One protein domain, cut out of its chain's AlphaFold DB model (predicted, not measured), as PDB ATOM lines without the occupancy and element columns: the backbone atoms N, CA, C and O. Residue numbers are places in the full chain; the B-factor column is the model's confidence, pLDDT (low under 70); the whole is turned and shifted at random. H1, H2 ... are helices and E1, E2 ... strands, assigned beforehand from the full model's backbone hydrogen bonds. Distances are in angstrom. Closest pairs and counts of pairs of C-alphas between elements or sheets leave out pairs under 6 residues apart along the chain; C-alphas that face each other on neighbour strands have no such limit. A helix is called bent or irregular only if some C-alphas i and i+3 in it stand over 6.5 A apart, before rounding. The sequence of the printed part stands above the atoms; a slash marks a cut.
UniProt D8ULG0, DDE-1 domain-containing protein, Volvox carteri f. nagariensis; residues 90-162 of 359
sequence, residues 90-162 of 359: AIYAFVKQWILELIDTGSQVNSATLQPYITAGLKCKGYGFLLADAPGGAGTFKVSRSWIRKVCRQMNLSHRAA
ATOM      1  N   ALA A  90     225.928 180.547 219.368       69.06
ATOM      2  CA  ALA A  90     225.320 180.406 220.692       69.06
ATOM      3  C   ALA A  90     225.844 181.444 221.704       69.06
ATOM      4  O   ALA A  90     225.075 182.039 222.457       69.06
ATOM      5  N   ILE A  91     227.150 181.722 221.682       71.56
ATOM      6  CA  ILE A  91     227.786 182.729 222.544       71.56
ATOM      7  C   ILE A  91     227.377 184.130 222.099       71.56
ATOM      8  O   ILE A  91     227.107 185.003 222.921       71.56
ATOM      9  N   TYR A  92     227.293 184.346 220.787       76.88
ATOM     10  CA  TYR A  92     226.853 185.617 220.230       76.88
ATOM     11  C   TYR A  92     225.399 185.934 220.613       76.88
ATOM     12  O   TYR A  92     225.103 187.069 220.987       76.88
ATOM     13  N   ALA A  93     224.508 184.937 220.587       75.12
ATOM     14  CA  ALA A  93     223.124 185.064 221.047       75.12
ATOM     15  C   ALA A  93     223.042 185.372 222.551       75.12
ATOM     16  O   ALA A  93     222.332 186.297 222.942       75.12
ATOM     17  N   PHE A  94     223.838 184.680 223.374       76.69
ATOM     18  CA  PHE A  94     223.934 184.950 224.810       76.69
ATOM     19  C   PHE A  94     224.366 186.393 225.102       76.69
ATOM     20  O   PHE A  94     223.717 187.086 225.882       76.69
ATOM     21  N   VAL A  95     225.422 186.883 224.442       79.69
ATOM     22  CA  VAL A  95     225.900 188.264 224.633       79.69
ATOM     23  C   VAL A  95     224.820 189.278 224.252       79.69
ATOM     24  O   VAL A  95     224.636 190.265 224.960       79.69
ATOM     25  N   LYS A  96     224.084 189.041 223.160       82.94
ATOM     26  CA  LYS A  96     222.976 189.909 222.741       82.94
ATOM     27  C   LYS A  96     221.854 189.953 223.776       82.94
ATOM     28  O   LYS A  96     221.448 191.041 224.172       82.94
ATOM     29  N   GLN A  97     221.396 188.789 224.232       77.94
ATOM     30  CA  GLN A  97     220.349 188.690 225.247       77.94
ATOM     31  C   GLN A  97     220.771 189.397 226.540       77.94
ATOM     32  O   GLN A  97     220.015 190.184 227.096       77.94
ATOM     33  N   TRP A  98     222.018 189.202 226.962       75.88
ATOM     34  CA  TRP A  98     222.521 189.801 228.189       75.88
ATOM     35  C   TRP A  98     222.660 191.330 228.110       75.88
ATOM     36  O   TRP A  98     222.383 192.028 229.082       75.88
ATOM     37  N   ILE A  99     223.031 191.876 226.944       79.75
ATOM     38  CA  ILE A  99     223.017 193.330 226.711       79.75
ATOM     39  C   ILE A  99     221.591 193.883 226.837       79.75
ATOM     40  O   ILE A  99     221.412 194.937 227.444       79.75
ATOM     41  N   LEU A 100     220.589 193.190 226.286       78.00
ATOM     42  CA  LEU A 100     219.188 193.609 226.378       78.00
ATOM     43  C   LEU A 100     218.674 193.563 227.822       78.00
ATOM     44  O   LEU A 100     218.067 194.531 228.264       78.00
ATOM     45  N   GLU A 101     218.996 192.511 228.579       71.50
ATOM     46  CA  GLU A 101     218.670 192.414 230.011       71.50
ATOM     47  C   GLU A 101     219.294 193.569 230.813       71.50
ATOM     48  O   GLU A 101     218.626 194.203 231.626       71.50
ATOM     49  N   LEU A 102     220.564 193.906 230.558       67.00
ATOM     50  CA  LEU A 102     221.223 195.038 231.221       67.00
ATOM     51  C   LEU A 102     220.570 196.384 230.881       67.00
ATOM     52  O   LEU A 102     220.528 197.265 231.737       67.00
ATOM     53  N   ILE A 103     220.058 196.551 229.663       68.75
ATOM     54  CA  ILE A 103     219.335 197.764 229.258       68.75
ATOM     55  C   ILE A 103     217.960 197.825 229.934       68.75
ATOM     56  O   ILE A 103     217.589 198.886 230.433       68.75
ATOM     57  N   ASP A 104     217.241 196.704 230.004       67.44
ATOM     58  CA  ASP A 104     215.904 196.616 230.609       67.44
ATOM     59  C   ASP A 104     215.921 196.935 232.115       67.44
ATOM     60  O   ASP A 104     215.003 197.560 232.639       67.44
ATOM     61  N   THR A 105     217.029 196.642 232.809       61.12
ATOM     62  CA  THR A 105     217.211 197.050 234.220       61.12
ATOM     63  C   THR A 105     217.334 198.567 234.437       61.12
ATOM     64  O   THR A 105     217.404 199.013 235.581       61.12
ATOM     65  N   GLY A 106     217.399 199.381 233.375       54.00
ATOM     66  CA  GLY A 106     217.595 200.832 233.477       54.00
ATOM     67  C   GLY A 106     219.021 201.244 233.864       54.00
ATOM     68  O   GLY A 106     219.258 202.408 234.201       54.00
ATOM     69  N   SER A 107     219.969 200.300 233.815       57.53
ATOM     70  CA  SER A 107     221.385 200.523 234.112       57.53
ATOM     71  C   SER A 107     222.047 201.444 233.076       57.53
ATOM     72  O   SER A 107     221.647 201.519 231.913       57.53
ATOM     73  N   GLN A 108     223.120 202.135 233.469       62.09
ATOM     74  CA  GLN A 108     223.863 203.032 232.576       62.09
ATOM     75  C   GLN A 108     224.791 202.249 231.633       62.09
ATOM     76  O   GLN A 108     225.985 202.067 231.885       62.09
ATOM     77  N   VAL A 109     224.228 201.762 230.526       67.69
ATOM     78  CA  VAL A 109     224.897 200.836 229.605       67.69
ATOM     79  C   VAL A 109     225.560 201.570 228.435       67.69
ATOM     80  O   VAL A 109     224.897 201.993 227.492       67.69
ATOM     81  N   ASN A 110     226.891 201.668 228.441       78.69
ATOM     82  CA  ASN A 110     227.689 202.163 227.311       78.69
ATOM     83  C   ASN A 110     228.780 201.154 226.917       78.69
ATOM     84  O   ASN A 110     228.967 200.146 227.587       78.69
ATOM     85  N   SER A 111     229.536 201.397 225.841       78.81
ATOM     86  CA  SER A 111     230.567 200.440 225.397       78.81
ATOM     87  C   SER A 111     231.715 200.226 226.394       78.81
ATOM     88  O   SER A 111     232.312 199.157 226.377       78.81
ATOM     89  N   ALA A 112     232.042 201.213 227.230       68.50
ATOM     90  CA  ALA A 112     233.046 201.084 228.286       68.50
ATOM     91  C   ALA A 112     232.505 200.325 229.504       68.50
ATOM     92  O   ALA A 112     233.256 199.581 230.115       68.50
ATOM     93  N   THR A 113     231.214 200.462 229.810       70.50
ATOM     94  CA  THR A 113     230.522 199.695 230.849       70.50
ATOM     95  C   THR A 113     230.277 198.255 230.394       70.50
ATOM     96  O   THR A 113     230.530 197.327 231.140       70.50
ATOM     97  N   LEU A 114     229.861 198.027 229.146       75.31
ATOM     98  CA  LEU A 114     229.587 196.690 228.602       75.31
ATOM     99  C   LEU A 114     230.837 195.827 228.452       75.31
ATOM    100  O   LEU A 114     230.761 194.616 228.624       75.31
ATOM    101  N   GLN A 115     231.975 196.431 228.112       80.69
ATOM    102  CA  GLN A 115     233.234 195.714 227.925       80.69
ATOM    103  C   GLN A 115     233.610 194.829 229.134       80.69
ATOM    104  O   GLN A 115     233.778 193.629 228.921       80.69
ATOM    105  N   PRO A 116     233.709 195.343 230.377       72.69
ATOM    106  CA  PRO A 116     234.015 194.532 231.551       72.69
ATOM    107  C   PRO A 116     232.955 193.457 231.825       72.69
ATOM    108  O   PRO A 116     233.328 192.315 232.078       72.69
ATOM    109  N   TYR A 117     231.658 193.775 231.719       73.62
ATOM    110  CA  TYR A 117     230.589 192.793 231.954       73.62
ATOM    111  C   TYR A 117     230.640 191.636 230.949       73.62
ATOM    112  O   TYR A 117     230.659 190.476 231.351       73.62
ATOM    113  N   ILE A 118     230.743 191.934 229.649       77.88
ATOM    114  CA  ILE A 118     230.810 190.916 228.589       77.88
ATOM    115  C   ILE A 118     232.059 190.046 228.764       77.88
ATOM    116  O   ILE A 118     231.958 188.821 228.715       77.88
ATOM    117  N   THR A 119     233.220 190.654 229.019       79.50
ATOM    118  CA  THR A 119     234.468 189.924 229.293       79.50
ATOM    119  C   THR A 119     234.317 188.998 230.503       79.50
ATOM    120  O   THR A 119     234.671 187.822 230.419       79.50
ATOM    121  N   ALA A 120     233.743 189.486 231.608       73.56
ATOM    122  CA  ALA A 120     233.527 188.690 232.812       73.56
ATOM    123  C   ALA A 120     232.578 187.508 232.561       73.56
ATOM    124  O   ALA A 120     232.904 186.380 232.929       73.56
ATOM    125  N   GLY A 121     231.444 187.711 231.885       73.75
ATOM    126  CA  GLY A 121     230.515 186.606 231.623       73.75
ATOM    127  C   GLY A 121     231.038 185.585 230.619       73.75
ATOM    128  O   GLY A 121     230.764 184.398 230.784       73.75
ATOM    129  N   LEU A 122     231.850 185.998 229.638       76.94
ATOM    130  CA  LEU A 122     232.559 185.055 228.767       76.94
ATOM    131  C   LEU A 122     233.515 184.170 229.578       76.94
ATOM    132  O   LEU A 122     233.502 182.953 229.402       76.94
ATOM    133  N   LYS A 123     234.275 184.745 230.522       78.62
ATOM    134  CA  LYS A 123     235.131 183.970 231.440       78.62
ATOM    135  C   LYS A 123     234.313 183.016 232.317       78.62
ATOM    136  O   LYS A 123     234.666 181.845 232.415       78.62
ATOM    137  N   CYS A 124     233.198 183.474 232.889       71.44
ATOM    138  CA  CYS A 124     232.338 182.656 233.759       71.44
ATOM    139  C   CYS A 124     231.681 181.478 233.032       71.44
ATOM    140  O   CYS A 124     231.459 180.428 233.623       71.44
ATOM    141  N   LYS A 125     231.378 181.628 231.740       72.69
ATOM    142  CA  LYS A 125     230.826 180.557 230.896       72.69
ATOM    143  C   LYS A 125     231.893 179.599 230.347       72.69
ATOM    144  O   LYS A 125     231.569 178.750 229.526       72.69
ATOM    145  N   GLY A 126     233.151 179.736 230.776       73.00
ATOM    146  CA  GLY A 126     234.257 178.884 230.338       73.00
ATOM    147  C   GLY A 126     234.887 179.302 229.006       73.00
ATOM    148  O   GLY A 126     235.772 178.614 228.518       73.00
ATOM    149  N   TYR A 127     234.500 180.447 228.433       75.38
ATOM    150  CA  TYR A 127     235.041 180.966 227.168       75.38
ATOM    151  C   TYR A 127     236.224 181.922 227.355       75.38
ATOM    152  O   TYR A 127     236.593 182.650 226.432       75.38
ATOM    153  N   GLY A 128     236.838 181.922 228.540       68.94
ATOM    154  CA  GLY A 128     237.999 182.760 228.842       68.94
ATOM    155  C   GLY A 128     239.181 182.517 227.899       68.94
ATOM    156  O   GLY A 128     239.892 183.459 227.581       68.94
ATOM    157  N   PHE A 129     239.332 181.290 227.386       73.19
ATOM    158  CA  PHE A 129     240.395 180.905 226.449       73.19
ATOM    159  C   PHE A 129     240.323 181.615 225.089       73.19
ATOM    160  O   PHE A 129     241.324 181.689 224.385       73.19
ATOM    161  N   LEU A 130     239.154 182.139 224.700       73.12
ATOM    162  CA  LEU A 130     238.999 182.879 223.445       73.12
ATOM    163  C   LEU A 130     239.535 184.308 223.553       73.12
ATOM    164  O   LEU A 130     239.868 184.914 222.534       73.12
ATOM    165  N   LEU A 131     239.584 184.858 224.768       77.88
ATOM    166  CA  LEU A 131     239.885 186.261 224.995       77.88
ATOM    167  C   LEU A 131     241.378 186.548 224.836       77.88
ATOM    168  O   LEU A 131     242.224 185.758 225.233       77.88
ATOM    169  N   ALA A 132     241.703 187.723 224.304       72.69
ATOM    170  CA  ALA A 132     243.087 188.165 224.126       72.69
ATOM    171  C   ALA A 132     243.894 188.275 225.441       72.69
ATOM    172  O   ALA A 132     245.114 188.381 225.395       72.69
ATOM    173  N   ASP A 133     243.231 188.267 226.602       69.06
ATOM    174  CA  ASP A 133     243.839 188.246 227.937       69.06
ATOM    175  C   ASP A 133     243.856 186.839 228.574       69.06
ATOM    176  O   ASP A 133     244.044 186.704 229.785       69.06
ATOM    177  N   ALA A 134     243.641 185.785 227.776       67.44
ATOM    178  CA  ALA A 134     243.733 184.403 228.229       67.44
ATOM    179  C   ALA A 134     245.158 184.063 228.722       67.44
ATOM    180  O   ALA A 134     246.142 184.480 228.096       67.44
ATOM    181  N   PRO A 135     245.298 183.257 229.795       55.72
ATOM    182  CA  PRO A 135     246.597 182.773 230.256       55.72
ATOM    183  C   PRO A 135     247.357 182.078 229.117       55.72
ATOM    184  O   PRO A 135     246.800 181.221 228.433       55.72
ATOM    185  N   GLY A 136     248.614 182.466 228.891       58.16
ATOM    186  CA  GLY A 136     249.448 181.914 227.815       58.16
ATOM    187  C   GLY A 136     249.212 182.507 226.418       58.16
ATOM    188  O   GLY A 136     249.813 182.026 225.464       58.16
ATOM    189  N   GLY A 137     248.367 183.538 226.268       57.25
ATOM    190  CA  GLY A 137     248.211 184.278 225.004       57.25
ATOM    191  C   GLY A 137     247.506 183.511 223.876       57.25
ATOM    192  O   GLY A 137     247.571 183.924 222.722       57.25
ATOM    193  N   ALA A 138     246.832 182.401 224.191       61.03
ATOM    194  CA  ALA A 138     246.189 181.529 223.204       61.03
ATOM    195  C   ALA A 138     244.923 182.133 222.555       61.03
ATOM    196  O   ALA A 138     244.505 181.703 221.478       61.03
ATOM    197  N   GLY A 139     244.298 183.119 223.200       66.19
ATOM    198  CA  GLY A 139     243.088 183.763 222.700       66.19
ATOM    199  C   GLY A 139     243.385 184.937 221.768       66.19
ATOM    200  O   GLY A 139     244.304 185.722 221.987       66.19
ATOM    201  N   THR A 140     242.575 185.091 220.722       72.62
ATOM    202  CA  THR A 140     242.726 186.160 219.714       72.62
ATOM    203  C   THR A 140     241.583 187.174 219.745       72.62
ATOM    204  O   THR A 140     241.660 188.236 219.121       72.62
ATOM    205  N   PHE A 141     240.504 186.883 220.477       78.31
ATOM    206  CA  PHE A 141     239.301 187.700 220.469       78.31
ATOM    207  C   PHE A 141     239.382 188.825 221.504       78.31
ATOM    208  O   PHE A 141     239.396 188.610 222.715       78.31
ATOM    209  N   LYS A 142     239.383 190.069 221.025       79.69
ATOM    210  CA  LYS A 142     239.311 191.260 221.876       79.69
ATOM    211  C   LYS A 142     237.886 191.801 221.896       79.69
ATOM    212  O   LYS A 142     237.387 192.267 220.868       79.69
ATOM    213  N   VAL A 143     237.276 191.846 223.083       79.62
ATOM    214  CA  VAL A 143     236.015 192.564 223.338       79.62
ATOM    215  C   VAL A 143     236.285 194.071 223.256       79.62
ATOM    216  O   VAL A 143     236.437 194.777 224.248       79.62
ATOM    217  N   SER A 144     236.450 194.573 222.037       79.31
ATOM    218  CA  SER A 144     236.763 195.974 221.775       79.31
ATOM    219  C   SER A 144     235.498 196.831 221.790       79.31
ATOM    220  O   SER A 144     234.408 196.388 221.426       79.31
ATOM    221  N   ARG A 145     235.640 198.114 222.139       76.44
ATOM    222  CA  ARG A 145     234.521 199.075 222.107       76.44
ATOM    223  C   ARG A 145     233.891 199.193 220.710       76.44
ATOM    224  O   ARG A 145     232.687 199.408 220.599       76.44
ATOM    225  N   SER A 146     234.685 199.055 219.644       76.06
ATOM    226  CA  SER A 146     234.208 199.033 218.254       76.06
ATOM    227  C   SER A 146     233.387 197.781 217.947       76.06
ATOM    228  O   SER A 146     232.324 197.895 217.336       76.06
ATOM    229  N   TRP A 147     233.820 196.613 218.426       84.19
ATOM    230  CA  TRP A 147     233.044 195.380 218.314       84.19
ATOM    231  C   TRP A 147     231.705 195.490 219.056       84.19
ATOM    232  O   TRP A 147     230.666 195.249 218.450       84.19
ATOM    233  N   ILE A 148     231.694 195.985 220.299       81.94
ATOM    234  CA  ILE A 148     230.453 196.194 221.072       81.94
ATOM    235  C   ILE A 148     229.484 197.119 220.325       81.94
ATOM    236  O   ILE A 148     228.297 196.815 220.223       81.94
ATOM    237  N   ARG A 149     229.978 198.225 219.750       81.06
ATOM    238  CA  ARG A 149     229.154 199.126 218.920       81.06
ATOM    239  C   ARG A 149     228.533 198.400 217.730       81.06
ATOM    240  O   ARG A 149     227.368 198.640 217.427       81.06
ATOM    241  N   LYS A 150     229.283 197.518 217.061       81.56
ATOM    242  CA  LYS A 150     228.773 196.703 215.947       81.56
ATOM    243  C   LYS A 150     227.654 195.765 216.412       81.56
ATOM    244  O   LYS A 150     226.616 195.724 215.762       81.56
ATOM    245  N   VAL A 151     227.837 195.077 217.542       82.38
ATOM    246  CA  VAL A 151     226.813 194.195 218.135       82.38
ATOM    247  C   VAL A 151     225.550 194.983 218.492       82.38
ATOM    248  O   VAL A 151     224.454 194.577 218.122       82.38
ATOM    249  N   CYS A 152     225.695 196.147 219.133       83.94
ATOM    250  CA  CYS A 152     224.569 197.001 219.522       83.94
ATOM    251  C   CYS A 152     223.795 197.540 218.307       83.94
ATOM    252  O   CYS A 152     222.568 197.518 218.306       83.94
ATOM    253  N   ARG A 153     224.489 197.941 217.230       81.06
ATOM    254  CA  ARG A 153     223.836 198.358 215.974       81.06
ATOM    255  C   ARG A 153     223.011 197.237 215.343       81.06
ATOM    256  O   ARG A 153     221.919 197.502 214.864       81.06
ATOM    257  N   GLN A 154     223.498 195.994 215.372       82.06
ATOM    258  CA  GLN A 154     222.740 194.837 214.871       82.06
ATOM    259  C   GLN A 154     221.475 194.537 215.686       82.06
ATOM    260  O   GLN A 154     220.606 193.823 215.203       82.06
ATOM    261  N   MET A 155     221.390 195.042 216.918       82.00
ATOM    262  CA  MET A 155     220.216 194.928 217.786       82.00
ATOM    263  C   MET A 155     219.339 196.185 217.748       82.00
ATOM    264  O   MET A 155     218.505 196.363 218.629       82.00
ATOM    265  N   ASN A 156     219.534 197.076 216.768       80.69
ATOM    266  CA  ASN A 156     218.805 198.341 216.669       80.69
ATOM    267  C   ASN A 156     218.911 199.199 217.945       80.69
ATOM    268  O   ASN A 156     217.940 199.819 218.378       80.69
ATOM    269  N   LEU A 157     220.104 199.246 218.547       80.06
ATOM    270  CA  LEU A 157     220.411 200.130 219.669       80.06
ATOM    271  C   LEU A 157     221.208 201.344 219.194       80.06
ATOM    272  O   LEU A 157     222.187 201.215 218.451       80.06
ATOM    273  N   SER A 158     220.830 202.528 219.678       74.69
ATOM    274  CA  SER A 158     221.534 203.778 219.376       74.69
ATOM    275  C   SER A 158     222.269 204.322 220.601       74.69
ATOM    276  O   SER A 158     221.780 204.229 221.723       74.69
ATOM    277  N   HIS A 159     223.463 204.876 220.380       74.25
ATOM    278  CA  HIS A 159     224.257 205.539 221.415       74.25
ATOM    279  C   HIS A 159     223.867 207.020 221.459       74.25
ATOM    280  O   HIS A 159     224.077 207.735 220.477       74.25
ATOM    281  N   ARG A 160     223.291 207.481 222.571       61.75
ATOM    282  CA  ARG A 160     222.736 208.840 222.705       61.75
ATOM    283  C   ARG A 160     223.314 209.527 223.930       61.75
ATOM    284  O   ARG A 160     223.516 208.858 224.934       61.75
ATOM    285  N   ALA A 161     223.562 210.834 223.841       53.03
ATOM    286  CA  ALA A 161     223.996 211.637 224.977       53.03
ATOM    287  C   ALA A 161     222.813 212.189 225.769       53.03
ATOM    288  O   ALA A 161     221.868 212.706 225.173       53.03
ATOM    289  N   ALA A 162     222.876 212.096 227.098       53.06
ATOM    290  CA  ALA A 162     221.936 212.773 227.976       53.06
ATOM    291  C   ALA A 162     222.140 214.286 227.852       53.06
ATOM    292  O   ALA A 162     223.262 214.794 227.917       53.06
TER     293      ALA A 162
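Overview. This is residues 90 to 162 of the 359 residues of the protein "DDE-1 domain-containing protein" of Volvox carteri f. nagariensis (UniProt D8ULG0). Three helices make a small triangle: H1 and H2 run opposite ways at a steep angle, and H3 stands about perpendicular to both, making a corner with the first residues of H2. A long loop, residues 125 to 144, reaches one end of the domain at Gly 136, and the short strand E1 leads to the other end at Ala 162; these two extensions make the length. The printed part has 73 residues, with H1, H2, H3 and E1 in that order, and is mostly helix. It is compact, with a radius of gyration of the C-alphas of 12.6 A and spans of 41 by 20 by 19 A.

Along the chain. H1, the longest helix, covers residues 90 to 104, 21.2 A from C-alpha 90 at (225.320, 180.406, 220.692) to C-alpha 104. H2 covers residues 111 to 124, 19.7 A, beginning at C-alpha 111 at (230.567, 200.440, 225.397). It is neither bent nor irregular, but only just: C-alphas 113 and 116 are 6.3 A apart. H3, residues 145 to 154, measures 14.5 A. E1, residues 157 to 161, measures 13.2 A and ends at C-alpha 161 at (223.996, 211.637, 224.977).

Arrangement. H1 is close to H2 but not clearly touching, the closest C-alphas, of Val 95 and Ile 118, being 6.8 A apart; their tilt is steep, 49 degrees, opposite ways. H1 is likewise close to H3 but not clearly touching, with C-alphas of Lys 96 and Val 151 closest at 7.4 A, about perpendicular at 85 degrees. H2 touches H3 with residues 111 to 115 alone, closest at the C-alphas of Ser 111 and Arg 145, 5.3 A, about perpendicular at 90 degrees. E1 pairs with no named strand and is apart from H1 and H2. Every O i to N i+4 pair is within hydrogen-bond range in H1 and H3, and 8 of 10 in H2.

Size, cuts and confidence. The C-alphas of Gly 136 and Ala 162, the two farthest apart, are 41.3 A from each other. The printed part has no cut. The link from H2 to H3 is long, 20 residues. Mean pLDDT of the printed part is 73.0; 21 residues are under 70, among them 102 to 109, 133 to 139 and 160 to 162.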